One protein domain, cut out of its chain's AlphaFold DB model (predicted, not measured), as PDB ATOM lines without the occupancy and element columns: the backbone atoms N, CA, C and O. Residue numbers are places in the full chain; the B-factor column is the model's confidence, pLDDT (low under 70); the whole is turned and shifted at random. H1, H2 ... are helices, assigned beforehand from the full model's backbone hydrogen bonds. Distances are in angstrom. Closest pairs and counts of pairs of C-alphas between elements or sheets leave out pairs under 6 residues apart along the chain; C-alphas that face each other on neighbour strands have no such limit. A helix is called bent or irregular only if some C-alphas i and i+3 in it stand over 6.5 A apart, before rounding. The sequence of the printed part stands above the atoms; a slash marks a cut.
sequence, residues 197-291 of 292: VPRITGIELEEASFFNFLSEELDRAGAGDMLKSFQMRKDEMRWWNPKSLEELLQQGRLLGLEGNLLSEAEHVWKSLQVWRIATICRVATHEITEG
ATOM      1  N   VAL A 197     -28.824  37.463  -9.732       68.06
ATOM      2  CA  VAL A 197     -29.864  36.547  -9.261       68.06
ATOM      3  C   VAL A 197     -30.957  36.372 -10.322       68.06
ATOM      4  O   VAL A 197     -31.091  35.245 -10.788       68.06
ATOM      5  N   PRO A 198     -31.626  37.426 -10.847       70.88
ATOM      6  CA  PRO A 198     -32.642  37.262 -11.894       70.88
ATOM      7  C   PRO A 198     -32.106  36.629 -13.180       70.88
ATOM      8  O   PRO A 198     -32.845  35.977 -13.913       70.88
ATOM      9  N   ARG A 199     -30.816  36.838 -13.480       73.88
ATOM     10  CA  ARG A 199     -30.174  36.266 -14.668       73.88
ATOM     11  C   ARG A 199     -29.929  34.771 -14.521       73.88
ATOM     12  O   ARG A 199     -30.156  34.055 -15.483       73.88
ATOM     13  N   ILE A 200     -29.478  34.317 -13.352       73.88
ATOM     14  CA  ILE A 200     -29.204  32.900 -13.089       73.88
ATOM     15  C   ILE A 200     -30.518  32.138 -12.889       73.88
ATOM     16  O   ILE A 200     -30.710  31.086 -13.488       73.88
ATOM     17  N   THR A 201     -31.464  32.682 -12.119       69.00
ATOM     18  CA  THR A 201     -32.757  32.022 -11.868       69.00
ATOM     19  C   THR A 201     -33.634  31.925 -13.121       69.00
ATOM     20  O   THR A 201     -34.561  31.121 -13.151       69.00
ATOM     21  N   GLY A 202     -33.354  32.728 -14.153       73.69
ATOM     22  CA  GLY A 202     -34.029  32.678 -15.452       73.69
ATOM     23  C   GLY A 202     -33.497  31.618 -16.423       73.69
ATOM     24  O   GLY A 202     -34.090  31.444 -17.482       73.69
ATOM     25  N   ILE A 203     -32.401  30.921 -16.103       79.62
ATOM     26  CA  ILE A 203     -31.842  29.871 -16.967       79.62
ATOM     27  C   ILE A 203     -32.684  28.599 -16.817       79.62
ATOM     28  O   ILE A 203     -32.879  28.102 -15.704       79.62
ATOM     29  N   GLU A 204     -33.186  28.072 -17.930       78.81
ATOM     30  CA  GLU A 204     -33.931  26.811 -17.987       78.81
ATOM     31  C   GLU A 204     -32.955  25.661 -18.287       78.81
ATOM     32  O   GLU A 204     -32.509  25.505 -19.418       78.81
ATOM     33  N   LEU A 205     -32.599  24.886 -17.255       82.94
ATOM     34  CA  LEU A 205     -31.855  23.623 -17.363       82.94
ATOM     35  C   LEU A 205     -32.736  22.486 -16.843       82.94
ATOM     36  O   LEU A 205     -33.414  22.656 -15.824       82.94
ATOM     37  N   GLU A 206     -32.712  21.334 -17.511       83.38
ATOM     38  CA  GLU A 206     -33.502  20.158 -17.123       83.38
ATOM     39  C   GLU A 206     -33.033  19.606 -15.767       83.38
ATOM     40  O   GLU A 206     -33.843  19.278 -14.892       83.38
ATOM     41  N   GLU A 207     -31.719  19.624 -15.538       85.12
ATOM     42  CA  GLU A 207     -31.055  19.234 -14.297       85.12
ATOM     43  C   GLU A 207     -31.509  20.100 -13.122       85.12
ATOM     44  O   GLU A 207     -31.615  19.606 -12.004       85.12
ATOM     45  N   ALA A 208     -31.837  21.370 -13.376       86.25
ATOM     46  CA  ALA A 208     -32.248  22.348 -12.374       86.25
ATOM     47  C   ALA A 208     -33.784  22.485 -12.256       86.25
ATOM     48  O   ALA A 208     -34.306  23.550 -11.908       86.25
ATOM     49  N   SER A 209     -34.518  21.410 -12.558       88.19
ATOM     50  CA  SER A 209     -35.979  21.339 -12.462       88.19
ATOM     51  C   SER A 209     -36.483  21.088 -11.034       88.19
ATOM     52  O   SER A 209     -35.803  20.494 -10.197       88.19
ATOM     53  N   PHE A 210     -37.724  21.501 -10.756       87.75
ATOM     54  CA  PHE A 210     -38.374  21.235  -9.469       87.75
ATOM     55  C   PHE A 210     -38.553  19.740  -9.177       87.75
ATOM     56  O   PHE A 210     -38.447  19.320  -8.029       87.75
ATOM     57  N   PHE A 211     -38.755  18.919 -10.209       87.31
ATOM     58  CA  PHE A 211     -38.812  17.464 -10.066       87.31
ATOM     59  C   PHE A 211     -37.496  16.885  -9.511       87.31
ATOM     60  O   PHE A 211     -37.511  16.054  -8.596       87.31
ATOM     61  N   ASN A 212     -36.355  17.368 -10.012       87.12
ATOM     62  CA  ASN A 212     -35.035  16.972  -9.517       87.12
ATOM     63  C   ASN A 212     -34.768  17.528  -8.115       87.12
ATOM     64  O   ASN A 212     -34.281  16.795  -7.258       87.12
ATOM     65  N   PHE A 213     -35.188  18.766  -7.835       88.38
ATOM     66  CA  PHE A 213     -35.136  19.340  -6.487       88.38
ATOM     67  C   PHE A 213     -35.859  18.465  -5.449       88.38
ATOM     68  O   PHE A 213     -35.291  18.151  -4.405       88.38
ATOM     69  N   LEU A 214     -37.086  18.015  -5.743       86.81
ATOM     70  CA  LEU A 214     -37.849  17.119  -4.859       86.81
ATOM     71  C   LEU A 214     -37.176  15.752  -4.650       86.81
ATOM     72  O   LEU A 214     -37.471  15.059  -3.672       86.81
ATOM     73  N   SER A 215     -36.315  15.343  -5.583       81.50
ATOM     74  CA  SER A 215     -35.604  14.065  -5.534       81.50
ATOM     75  C   SER A 215     -34.288  14.160  -4.758       81.50
ATOM     76  O   SER A 215     -33.948  13.212  -4.060       81.50
ATOM     77  N   GLU A 216     -33.576  15.289  -4.840       76.94
ATOM     78  CA  GLU A 216     -32.292  15.500  -4.153       76.94
ATOM     79  C   GLU A 216     -32.443  15.991  -2.702       76.94
ATOM     80  O   GLU A 216     -31.626  15.649  -1.852       76.94
ATOM     81  N   GLU A 217     -33.472  16.785  -2.386       68.31
ATOM     82  CA  GLU A 217     -33.502  17.551  -1.128       68.31
ATOM     83  C   GLU A 217     -34.173  16.835   0.061       68.31
ATOM     84  O   GLU A 217     -34.340  17.415   1.136       68.31
ATOM     85  N   LEU A 218     -34.530  15.553  -0.086       53.66
ATOM     86  CA  LEU A 218     -35.132  14.775   1.005       53.66
ATOM     87  C   LEU A 218     -34.146  14.454   2.136       53.66
ATOM     88  O   LEU A 218     -34.546  14.316   3.293       53.66
ATOM     89  N   ASP A 219     -32.861  14.365   1.808       54.78
ATOM     90  CA  ASP A 219     -31.830  13.938   2.753       54.78
ATOM     91  C   ASP A 219     -31.474  15.028   3.780       54.78
ATOM     92  O   ASP A 219     -30.798  14.764   4.778       54.78
ATOM     93  N   ARG A 220     -31.956  16.266   3.587       57.28
ATOM     94  CA  ARG A 220     -31.753  17.361   4.541       57.28
ATOM     95  C   ARG A 220     -32.860  17.358   5.594       57.28
ATOM     96  O   ARG A 220     -34.010  17.706   5.336       57.28
ATOM     97  N   ALA A 221     -32.490  16.974   6.816       44.03
ATOM     98  CA  ALA A 221     -33.361  16.986   7.986       44.03
ATOM     99  C   ALA A 221     -34.097  18.335   8.131       44.03
ATOM    100  O   ALA A 221     -33.461  19.375   8.294       44.03
ATOM    101  N   GLY A 222     -35.435  18.311   8.083       56.44
ATOM    102  CA  GLY A 222     -36.276  19.506   8.250       56.44
ATOM    103  C   GLY A 222     -37.271  19.803   7.124       56.44
ATOM    104  O   GLY A 222     -37.857  20.883   7.126       56.44
ATOM    105  N   ALA A 223     -37.491  18.884   6.176       60.44
ATOM    106  CA  ALA A 223     -38.513  19.042   5.141       60.44
ATOM    107  C   ALA A 223     -39.906  19.300   5.760       60.44
ATOM    108  O   ALA A 223     -40.480  18.419   6.406       60.44
ATOM    109  N   GLY A 224     -40.429  20.518   5.573       73.56
ATOM    110  CA  GLY A 224     -41.784  20.899   5.982       73.56
ATOM    111  C   GLY A 224     -42.857  20.062   5.278       73.56
ATOM    112  O   GLY A 224     -42.587  19.408   4.265       73.56
ATOM    113  N   ASP A 225     -44.077  20.073   5.808       79.19
ATOM    114  CA  ASP A 225     -45.155  19.187   5.353       79.19
ATOM    115  C   ASP A 225     -45.555  19.445   3.894       79.19
ATOM    116  O   ASP A 225     -45.835  18.497   3.152       79.19
ATOM    117  N   MET A 226     -45.449  20.693   3.425       83.38
ATOM    118  CA  MET A 226     -45.596  21.036   2.010       83.38
ATOM    119  C   MET A 226     -44.574  20.339   1.096       83.38
ATOM    120  O   MET A 226     -44.950  19.817   0.046       83.38
ATOM    121  N   LEU A 227     -43.295  20.272   1.488       84.50
ATOM    122  CA  LEU A 227     -42.251  19.635   0.673       84.50
ATOM    123  C   LEU A 227     -42.466  18.118   0.583       84.50
ATOM    124  O   LEU A 227     -42.378  17.544  -0.502       84.50
ATOM    125  N   LYS A 228     -42.824  17.485   1.709       84.19
ATOM    126  CA  LYS A 228     -43.181  16.056   1.753       84.19
ATOM    127  C   LYS A 228     -44.384  15.751   0.867       84.19
ATOM    128  O   LYS A 228     -44.380  14.772   0.128       84.19
ATOM    129  N   SER A 229     -45.399  16.610   0.915       85.06
ATOM    130  CA  SER A 229     -46.626  16.438   0.137       85.06
ATOM    131  C   SER A 229     -46.381  16.572  -1.363       85.06
ATOM    132  O   SER A 229     -46.892  15.767  -2.141       85.06
ATOM    133  N   PHE A 230     -45.544  17.529  -1.776       88.00
ATOM    134  CA  PHE A 230     -45.101  17.614  -3.165       88.00
ATOM    135  C   PHE A 230     -44.325  16.373  -3.592       88.00
ATOM    136  O   PHE A 230     -44.548  15.847  -4.678       88.00
ATOM    137  N   GLN A 231     -43.459  15.849  -2.735       84.06
ATOM    138  CA  GLN A 231     -42.706  14.655  -3.073       84.06
ATOM    139  C   GLN A 231     -43.594  13.409  -3.222       84.06
ATOM    140  O   GLN A 231     -43.422  12.654  -4.178       84.06
ATOM    141  N   MET A 232     -44.566  13.203  -2.325       85.12
ATOM    142  CA  MET A 232     -45.501  12.070  -2.403       85.12
ATOM    143  C   MET A 232     -46.283  12.043  -3.719       85.12
ATOM    144  O   MET A 232     -46.678  10.975  -4.175       85.12
ATOM    145  N   ARG A 233     -46.479  13.210  -4.342       84.19
ATOM    146  CA  ARG A 233     -47.186  13.373  -5.618       84.19
ATOM    147  C   ARG A 233     -46.257  13.795  -6.757       84.19
ATOM    148  O   ARG A 233     -46.717  14.326  -7.764       84.19
ATOM    149  N   LYS A 234     -44.943  13.572  -6.625       83.12
ATOM    150  CA  LYS A 234     -43.955  13.996  -7.632       83.12
ATOM    151  C   LYS A 234     -44.251  13.423  -9.019       83.12
ATOM    152  O   LYS A 234     -44.068  14.118 -10.014       83.12
ATOM    153  N   ASP A 235     -44.759  12.190  -9.079       80.94
ATOM    154  CA  ASP A 235     -45.071  11.499 -10.332       80.94
ATOM    155  C   ASP A 235     -46.284  12.126 -11.042       80.94
ATOM    156  O   ASP A 235     -46.329  12.162 -12.271       80.94
ATOM    157  N   GLU A 236     -47.221  12.705 -10.285       81.75
ATOM    158  CA  GLU A 236     -48.361  13.471 -10.812       81.75
ATOM    159  C   GLU A 236     -47.928  14.846 -11.351       81.75
ATOM    160  O   GLU A 236     -48.588  15.425 -12.212       81.75
ATOM    161  N   MET A 237     -46.791  15.363 -10.877       75.75
ATOM    162  CA  MET A 237     -46.255  16.691 -11.197       75.75
ATOM    163  C   MET A 237     -45.031  16.644 -12.120       75.75
ATOM    164  O   MET A 237     -44.304  17.628 -12.213       75.75
ATOM    165  N   ARG A 238     -44.797  15.523 -12.815       68.44
ATOM    166  CA  ARG A 238     -43.560  15.199 -13.558       68.44
ATOM    167  C   ARG A 238     -43.070  16.260 -14.562       68.44
ATOM    168  O   ARG A 238     -41.911  16.230 -14.953       68.44
ATOM    169  N   TRP A 239     -43.918  17.215 -14.944       73.31
ATOM    170  CA  TRP A 239     -43.606  18.301 -15.887       73.31
ATOM    171  C   TRP A 239     -43.845  19.704 -15.321       73.31
ATOM    172  O   TRP A 239     -43.720  20.699 -16.034       73.31
ATOM    173  N   TRP A 240     -44.231  19.801 -14.052       85.62
ATOM    174  CA  TRP A 240     -44.534  21.066 -13.411       85.62
ATOM    175  C   TRP A 240     -43.278  21.662 -12.772       85.62
ATOM    176  O   TRP A 240     -42.582  21.012 -11.993       85.62
ATOM    177  N   ASN A 241     -42.996  22.922 -13.103       86.19
ATOM    178  CA  ASN A 241     -41.875  23.675 -12.558       86.19
ATOM    179  C   ASN A 241     -42.370  25.078 -12.164       86.19
ATOM    180  O   ASN A 241     -42.731  25.846 -13.060       86.19
ATOM    181  N   PRO A 242     -42.435  25.412 -10.863       87.88
ATOM    182  CA  PRO A 242     -42.959  26.689 -10.412       87.88
ATOM    183  C   PRO A 242     -42.057  27.843 -10.857       87.88
ATOM    184  O   PRO A 242     -40.843  27.847 -10.628       87.88
ATOM    185  N   LYS A 243     -42.668  28.857 -11.468       86.62
ATOM    186  CA  LYS A 243     -42.016  30.098 -11.908       86.62
ATOM    187  C   LYS A 243     -42.100  31.208 -10.869       86.62
ATOM    188  O   LYS A 243     -41.347  32.178 -10.958       86.62
ATOM    189  N   SER A 244     -42.968  31.062  -9.872       89.69
ATOM    190  CA  SER A 244     -43.100  32.016  -8.775       89.69
ATOM    191  C   SER A 244     -43.538  31.355  -7.462       89.69
ATOM    192  O   SER A 244     -43.964  30.197  -7.429       89.69
ATOM    193  N   LEU A 245     -43.448  32.115  -6.367       89.00
ATOM    194  CA  LEU A 245     -43.957  31.710  -5.054       89.00
ATOM    195  C   LEU A 245     -45.479  31.494  -5.084       89.00
ATOM    196  O   LEU A 245     -45.997  30.584  -4.439       89.00
ATOM    197  N   GLU A 246     -46.200  32.318  -5.842       91.00
ATOM    198  CA  GLU A 246     -47.651  32.231  -5.996       91.00
ATOM    199  C   GLU A 246     -48.068  30.915  -6.658       91.00
ATOM    200  O   GLU A 246     -49.042  30.303  -6.220       91.00
ATOM    201  N   GLU A 247     -47.312  30.438  -7.651       91.25
ATOM    202  CA  GLU A 247     -47.568  29.140  -8.287       91.25
ATOM    203  C   GLU A 247     -47.375  27.979  -7.301       91.25
ATOM    204  O   GLU A 247     -48.208  27.074  -7.250       91.25
ATOM    205  N   LEU A 248     -46.333  28.026  -6.458       88.69
ATOM    206  CA  LEU A 248     -46.138  27.050  -5.376       88.69
ATOM    207  C   LEU A 248     -47.311  27.049  -4.393       88.69
ATOM    208  O   LEU A 248     -47.800  25.986  -4.009       88.69
ATOM    209  N   LEU A 249     -47.773  28.233  -3.992       89.81
ATOM    210  CA  LEU A 249     -48.904  28.382  -3.077       89.81
ATOM    211  C   LEU A 249     -50.196  27.834  -3.669       89.81
ATOM    212  O   LEU A 249     -50.939  27.126  -2.988       89.81
ATOM    213  N   GLN A 250     -50.471  28.164  -4.928       89.38
ATOM    214  CA  GLN A 250     -51.647  27.674  -5.628       89.38
ATOM    215  C   GLN A 250     -51.613  26.152  -5.745       89.38
ATOM    216  O   GLN A 250     -52.618  25.505  -5.449       89.38
ATOM    217  N   GLN A 251     -50.459  25.577  -6.087       88.19
ATOM    218  CA  GLN A 251     -50.318  24.131  -6.158       88.19
ATOM    219  C   GLN A 251     -50.509  23.482  -4.785       88.19
ATOM    220  O   GLN A 251     -51.262  22.522  -4.674       88.19
ATOM    221  N   GLY A 252     -49.926  24.038  -3.719       86.81
ATOM    222  CA  GLY A 252     -50.144  23.546  -2.354       86.81
ATOM    223  C   GLY A 252     -51.626  23.504  -1.963       86.81
ATOM    224  O   GLY A 252     -52.093  22.508  -1.412       86.81
ATOM    225  N   ARG A 253     -52.393  24.541  -2.333       86.88
ATOM    226  CA  ARG A 253     -53.853  24.581  -2.125       86.88
ATOM    227  C   ARG A 253     -54.586  23.512  -2.932       86.88
ATOM    228  O   ARG A 253     -55.478  22.866  -2.396       86.88
ATOM    229  N   LEU A 254     -54.210  23.303  -4.197       86.81
ATOM    230  CA  LEU A 254     -54.801  22.259  -5.046       86.81
ATOM    231  C   LEU A 254     -54.549  20.848  -4.501       86.81
ATOM    232  O   LEU A 254     -55.377  19.960  -4.689       86.81
ATOM    233  N   LEU A 255     -53.438  20.640  -3.791       83.12
ATOM    234  CA  LEU A 255     -53.133  19.363  -3.148       83.12
ATOM    235  C   LEU A 255     -53.888  19.141  -1.826       83.12
ATOM    236  O   LEU A 255     -53.784  18.052  -1.257       83.12
ATOM    237  N   GLY A 256     -54.678  20.123  -1.378       82.19
ATOM    238  CA  GLY A 256     -55.484  20.047  -0.159       82.19
ATOM    239  C   GLY A 256     -54.692  20.307   1.121       82.19
ATOM    240  O   GLY A 256     -55.090  19.840   2.183       82.19
ATOM    241  N   LEU A 257     -53.559  21.008   1.036       82.06
ATOM    242  CA  LEU A 257     -52.808  21.408   2.223       82.06
ATOM    243  C   LEU A 257     -53.550  22.542   2.940       82.06
ATOM    244  O   LEU A 257     -53.832  23.579   2.341       82.06
ATOM    245  N   GLU A 258     -53.854  22.351   4.221       69.94
ATOM    246  CA  GLU A 258     -54.521  23.332   5.082       69.94
ATOM    247  C   GLU A 258     -53.530  23.846   6.145       69.94
ATOM    248  O   GLU A 258     -52.780  23.062   6.719       69.94
ATOM    249  N   GLY A 259     -53.495  25.162   6.413       69.38
ATOM    250  CA  GLY A 259     -52.630  25.753   7.450       69.38
ATOM    251  C   GLY A 259     -51.785  26.950   6.993       69.38
ATOM    252  O   GLY A 259     -52.169  27.692   6.087       69.38
ATOM    253  N   ASN A 260     -50.631  27.164   7.645       67.94
ATOM    254  CA  ASN A 260     -49.732  28.316   7.452       67.94
ATOM    255  C   ASN A 260     -48.880  28.203   6.164       67.94
ATOM    256  O   ASN A 260     -47.654  28.318   6.174       67.94
ATOM    257  N   LEU A 261     -49.569  27.989   5.041       79.31
ATOM    258  CA  LEU A 261     -49.024  27.705   3.711       79.31
ATOM    259  C   LEU A 261     -48.029  28.748   3.211       79.31
ATOM    260  O   LEU A 261     -47.122  28.406   2.464       79.31
ATOM    261  N   LEU A 262     -48.193  30.015   3.598       84.94
ATOM    262  CA  LEU A 262     -47.304  31.084   3.146       84.94
ATOM    263  C   LEU A 262     -45.876  30.882   3.650       84.94
ATOM    264  O   LEU A 262     -44.941  30.921   2.859       84.94
ATOM    265  N   SER A 263     -45.718  30.611   4.947       83.81
ATOM    266  CA  SER A 263     -44.399  30.406   5.546       83.81
ATOM    267  C   SER A 263     -43.714  29.160   4.982       83.81
ATOM    268  O   SER A 263     -42.508  29.172   4.740       83.81
ATOM    269  N   GLU A 264     -44.476  28.088   4.757       83.50
ATOM    270  CA  GLU A 264     -43.949  26.847   4.186       83.50
ATOM    271  C   GLU A 264     -43.588  27.001   2.710       83.50
ATOM    272  O   GLU A 264     -42.494  26.609   2.305       83.50
ATOM    273  N   ALA A 265     -44.447  27.639   1.913       86.56
ATOM    274  CA  ALA A 265     -44.168  27.904   0.508       86.56
ATOM    275  C   ALA A 265     -42.975  28.842   0.339       86.56
ATOM    276  O   ALA A 265     -42.151  28.618  -0.541       86.56
ATOM    277  N   GLU A 266     -42.836  29.862   1.190       86.88
ATOM    278  CA  GLU A 266     -41.659  30.727   1.192       86.88
ATOM    279  C   GLU A 266     -40.380  29.944   1.469       86.88
ATOM    280  O   GLU A 266     -39.359  30.188   0.825       86.88
ATOM    281  N   HIS A 267     -40.425  29.019   2.429       86.00
ATOM    282  CA  HIS A 267     -39.288  28.173   2.749       86.00
ATOM    283  C   HIS A 267     -38.936  27.266   1.563       86.00
ATOM    284  O   HIS A 267     -37.794  27.275   1.108       86.00
ATOM    285  N   VAL A 268     -39.922  26.560   1.001       87.69
ATOM    286  CA  VAL A 268     -39.743  25.700  -0.181       87.69
ATOM    287  C   VAL A 268     -39.215  26.499  -1.372       87.69
ATOM    288  O   VAL A 268     -38.274  26.065  -2.031       87.69
ATOM    289  N   TRP A 269     -39.759  27.691  -1.623       90.00
ATOM    290  CA  TRP A 269     -39.327  28.561  -2.712       90.00
ATOM    291  C   TRP A 269     -37.883  29.020  -2.535       90.00
ATOM    292  O   TRP A 269     -37.090  28.922  -3.467       90.00
ATOM    293  N   LYS A 270     -37.506  29.482  -1.337       87.88
ATOM    294  CA  LYS A 270     -36.127  29.901  -1.043       87.88
ATOM    295  C   LYS A 270     -35.155  28.732  -1.206       87.88
ATOM    296  O   LYS A 270     -34.134  28.897  -1.872       87.88
ATOM    297  N   SER A 271     -35.490  27.558  -0.667       87.81
ATOM    298  CA  SER A 271     -34.687  26.341  -0.825       87.81
ATOM    299  C   SER A 271     -34.525  25.954  -2.295       87.81
ATOM    300  O   SER A 271     -33.401  25.717  -2.732       87.81
ATOM    301  N   LEU A 272     -35.609  25.988  -3.076       88.00
ATOM    302  CA  LEU A 272     -35.576  25.730  -4.514       88.00
ATOM    303  C   LEU A 272     -34.666  26.717  -5.250       88.00
ATOM    304  O   LEU A 272     -33.846  26.293  -6.056       88.00
ATOM    305  N   GLN A 273     -34.783  28.024  -4.991       88.00
ATOM    306  CA  GLN A 273     -33.969  29.032  -5.680       88.00
ATOM    307  C   GLN A 273     -32.478  28.873  -5.363       88.00
ATOM    308  O   GLN A 273     -31.644  28.944  -6.265       88.00
ATOM    309  N   VAL A 274     -32.135  28.613  -4.096       87.88
ATOM    310  CA  VAL A 274     -30.745  28.366  -3.682       87.88
ATOM    311  C   VAL A 274     -30.204  27.096  -4.335       87.88
ATOM    312  O   VAL A 274     -29.113  27.128  -4.907       87.88
ATOM    313  N   TRP A 275     -30.970  26.005  -4.296       89.06
ATOM    314  CA  TRP A 275     -30.593  24.746  -4.935       89.06
ATOM    315  C   TRP A 275     -30.423  24.917  -6.450       89.06
ATOM    316  O   TRP A 275     -29.392  24.538  -6.993       89.06
ATOM    317  N   ARG A 276     -31.361  25.589  -7.127       87.06
ATOM    318  CA  ARG A 276     -31.320  25.844  -8.574       87.06
ATOM    319  C   ARG A 276     -30.070  26.623  -8.976       87.06
ATOM    320  O   ARG A 276     -29.391  26.230  -9.919       87.06
ATOM    321  N   ILE A 277     -29.738  27.693  -8.250       87.62
ATOM    322  CA  ILE A 277     -28.507  28.466  -8.482       87.62
ATOM    323  C   ILE A 277     -27.275  27.572  -8.303       87.62
ATOM    324  O   ILE A 277     -26.400  27.567  -9.167       87.62
ATOM    325  N   ALA A 278     -27.211  26.798  -7.217       86.56
ATOM    326  CA  ALA A 278     -26.088  25.900  -6.953       86.56
ATOM    327  C   ALA A 278     -25.929  24.839  -8.055       86.56
ATOM    328  O   ALA A 278     -24.814  24.612  -8.525       86.56
ATOM    329  N   THR A 279     -27.032  24.245  -8.514       88.06
ATOM    330  CA  THR A 279     -27.052  23.251  -9.593       88.06
ATOM    331  C   THR A 279     -26.605  23.850 -10.919       88.06
ATOM    332  O   THR A 279     -25.720  23.282 -11.551       88.06
ATOM    333  N   ILE A 280     -27.123  25.021 -11.311       87.62
ATOM    334  CA  ILE A 280     -26.687  25.724 -12.531       87.62
ATOM    335  C   ILE A 280     -25.185  26.021 -12.474       87.62
ATOM    336  O   ILE A 280     -24.463  25.756 -13.432       87.62
ATOM    337  N   CYS A 281     -24.688  26.538 -11.347       86.44
ATOM    338  CA  CYS A 281     -23.261  26.811 -11.181       86.44
ATOM    339  C   CYS A 281     -22.414  25.530 -11.240       86.44
ATOM    340  O   CYS A 281     -21.335  25.546 -11.832       86.44
ATOM    341  N   ARG A 282     -22.891  24.423 -10.656       86.06
ATOM    342  CA  ARG A 282     -22.227  23.114 -10.709       86.06
ATOM    343  C   ARG A 282     -22.147  22.592 -12.144       86.06
ATOM    344  O   ARG A 282     -21.052  22.250 -12.574       86.06
ATOM    345  N   VAL A 283     -23.261  22.586 -12.883       84.81
ATOM    346  CA  VAL A 283     -23.313  22.147 -14.291       84.81
ATOM    347  C   VAL A 283     -22.370  22.985 -15.150       84.81
ATOM    348  O   VAL A 283     -21.488  22.430 -15.793       84.81
ATOM    349  N   ALA A 284     -22.450  24.314 -15.052       81.56
ATOM    350  CA  ALA A 284     -21.554  25.209 -15.785       81.56
ATOM    351  C   ALA A 284     -20.070  24.959 -15.459       81.56
ATOM    352  O   ALA A 284     -19.211  25.062 -16.328       81.56
ATOM    353  N   THR A 285     -19.745  24.622 -14.205       80.75
ATOM    354  CA  THR A 285     -18.366  24.289 -13.819       80.75
ATOM    355  C   THR A 285     -17.922  22.960 -14.429       80.75
ATOM    356  O   THR A 285     -16.799  22.887 -14.923       80.75
ATOM    357  N   HIS A 286     -18.794  21.945 -14.431       73.50
ATOM    358  CA  HIS A 286     -18.523  20.651 -15.060       73.50
ATOM    359  C   HIS A 286     -18.275  20.791 -16.567       73.50
ATOM    360  O   HIS A 286     -17.259  20.292 -17.045       73.50
ATOM    361  N   GLU A 287     -19.114  21.549 -17.281       68.56
ATOM    362  CA  GLU A 287     -18.949  21.837 -18.715       68.56
ATOM    363  C   GLU A 287     -17.596  22.502 -19.021       68.56
ATOM    364  O   GLU A 287     -16.891  22.098 -19.944       68.56
ATOM    365  N   ILE A 288     -17.176  23.466 -18.190       69.00
ATOM    366  CA  ILE A 288     -15.869  24.131 -18.327       69.00
ATOM    367  C   ILE A 288     -14.709  23.153 -18.084       69.00
ATOM    368  O   ILE A 288     -13.679  23.243 -18.753       69.00
ATOM    369  N   THR A 289     -14.836  22.240 -17.116       63.69
ATOM    370  CA  THR A 289     -13.772  21.275 -16.788       63.69
ATOM    371  C   THR A 289     -13.676  20.100 -17.757       63.69
ATOM    372  O   THR A 289     -12.581  19.571 -17.937       63.69
ATOM    373  N   GLU A 290     -14.782  19.695 -18.383       59.69
ATOM    374  CA  GLU A 290     -14.823  18.582 -19.342       59.69
ATOM    375  C   GLU A 290     -14.518  19.015 -20.787       59.69
ATOM    376  O   GLU A 290     -14.315  18.164 -21.650       59.69
ATOM    377  N   GLY A 291     -14.367  20.320 -21.035       46.06
ATOM    378  CA  GLY A 291     -13.831  20.845 -22.288       46.06
ATOM    379  C   GLY A 291     -14.785  20.703 -23.471       46.06
ATOM    380  O   GLY A 291     -14.378  20.203 -24.522       46.06
TER     381      GLY A 291
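Overview. This is residues 197 to 291 of the 292 residues of an uncharacterized protein of Bradyrhizobium sp. CCGE-LA001 (UniProt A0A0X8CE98). One long helix, H5, forms a straight spine, and four short helices pack round it along the part before its free end, with H2, H3 and H4 crossing it rather than lying side by side with it. H3 and H4 pack on its first turns, H2 and H1 farther along, and residues 284 to 291 stick out free at the far end. The printed part has 95 residues with five named helices, H1 to H5 in chain order, and no named strand; the class is all helix. It is compact, with a radius of gyration of the C-alphas of 13.9 A, and elongated, spanning 49 by 25 by 25 A.

Along the chain. H1, residues 197 to 201, begins at C-alpha 197 (-29.864, 36.547, -9.261). H2, residues 210 to 219, is irregular: C-alphas 216 and 219 are 7.1 A apart. H3 is residues 225 to 232, and H4, residues 245 to 254, is 14.4 A long. H5, residues 261 to 290, measures 42.2 A and ends at C-alpha 290 (-14.823, 18.582, -19.342).

Arrangement. H5 is the hub. Its residues 273 to 280 touch H1, closest C-alphas Ile 200 and Ile 277, 6.4 A. Its residues 272 to 276 touch H2, about perpendicular at 82 degrees, closest C-alphas Phe 213 and Leu 272, 6.7 A. Its residues 261 to 269 touch H4 at a steep tilt of 59 degrees, opposite ways, closest C-alphas Leu 249 and Ala 265, 6.0 A. Its residues 261 to 268 touch H3, closest C-alphas Met 226 and Glu 264, 6.4 A. H1 and H2 are apart. Every O i to N i+4 pair is within hydrogen-bond range in H1, H3, H4 and H5; in H2, 4 of 6.

Size, cuts and confidence. The C-alphas farthest apart, Gly 259 and Gly 291, are 49.1 A apart. The printed part has no cut. The link from H3 to H4 is long. Residues 217 to 223 and 287 to 291 are among those with pLDDT under 70.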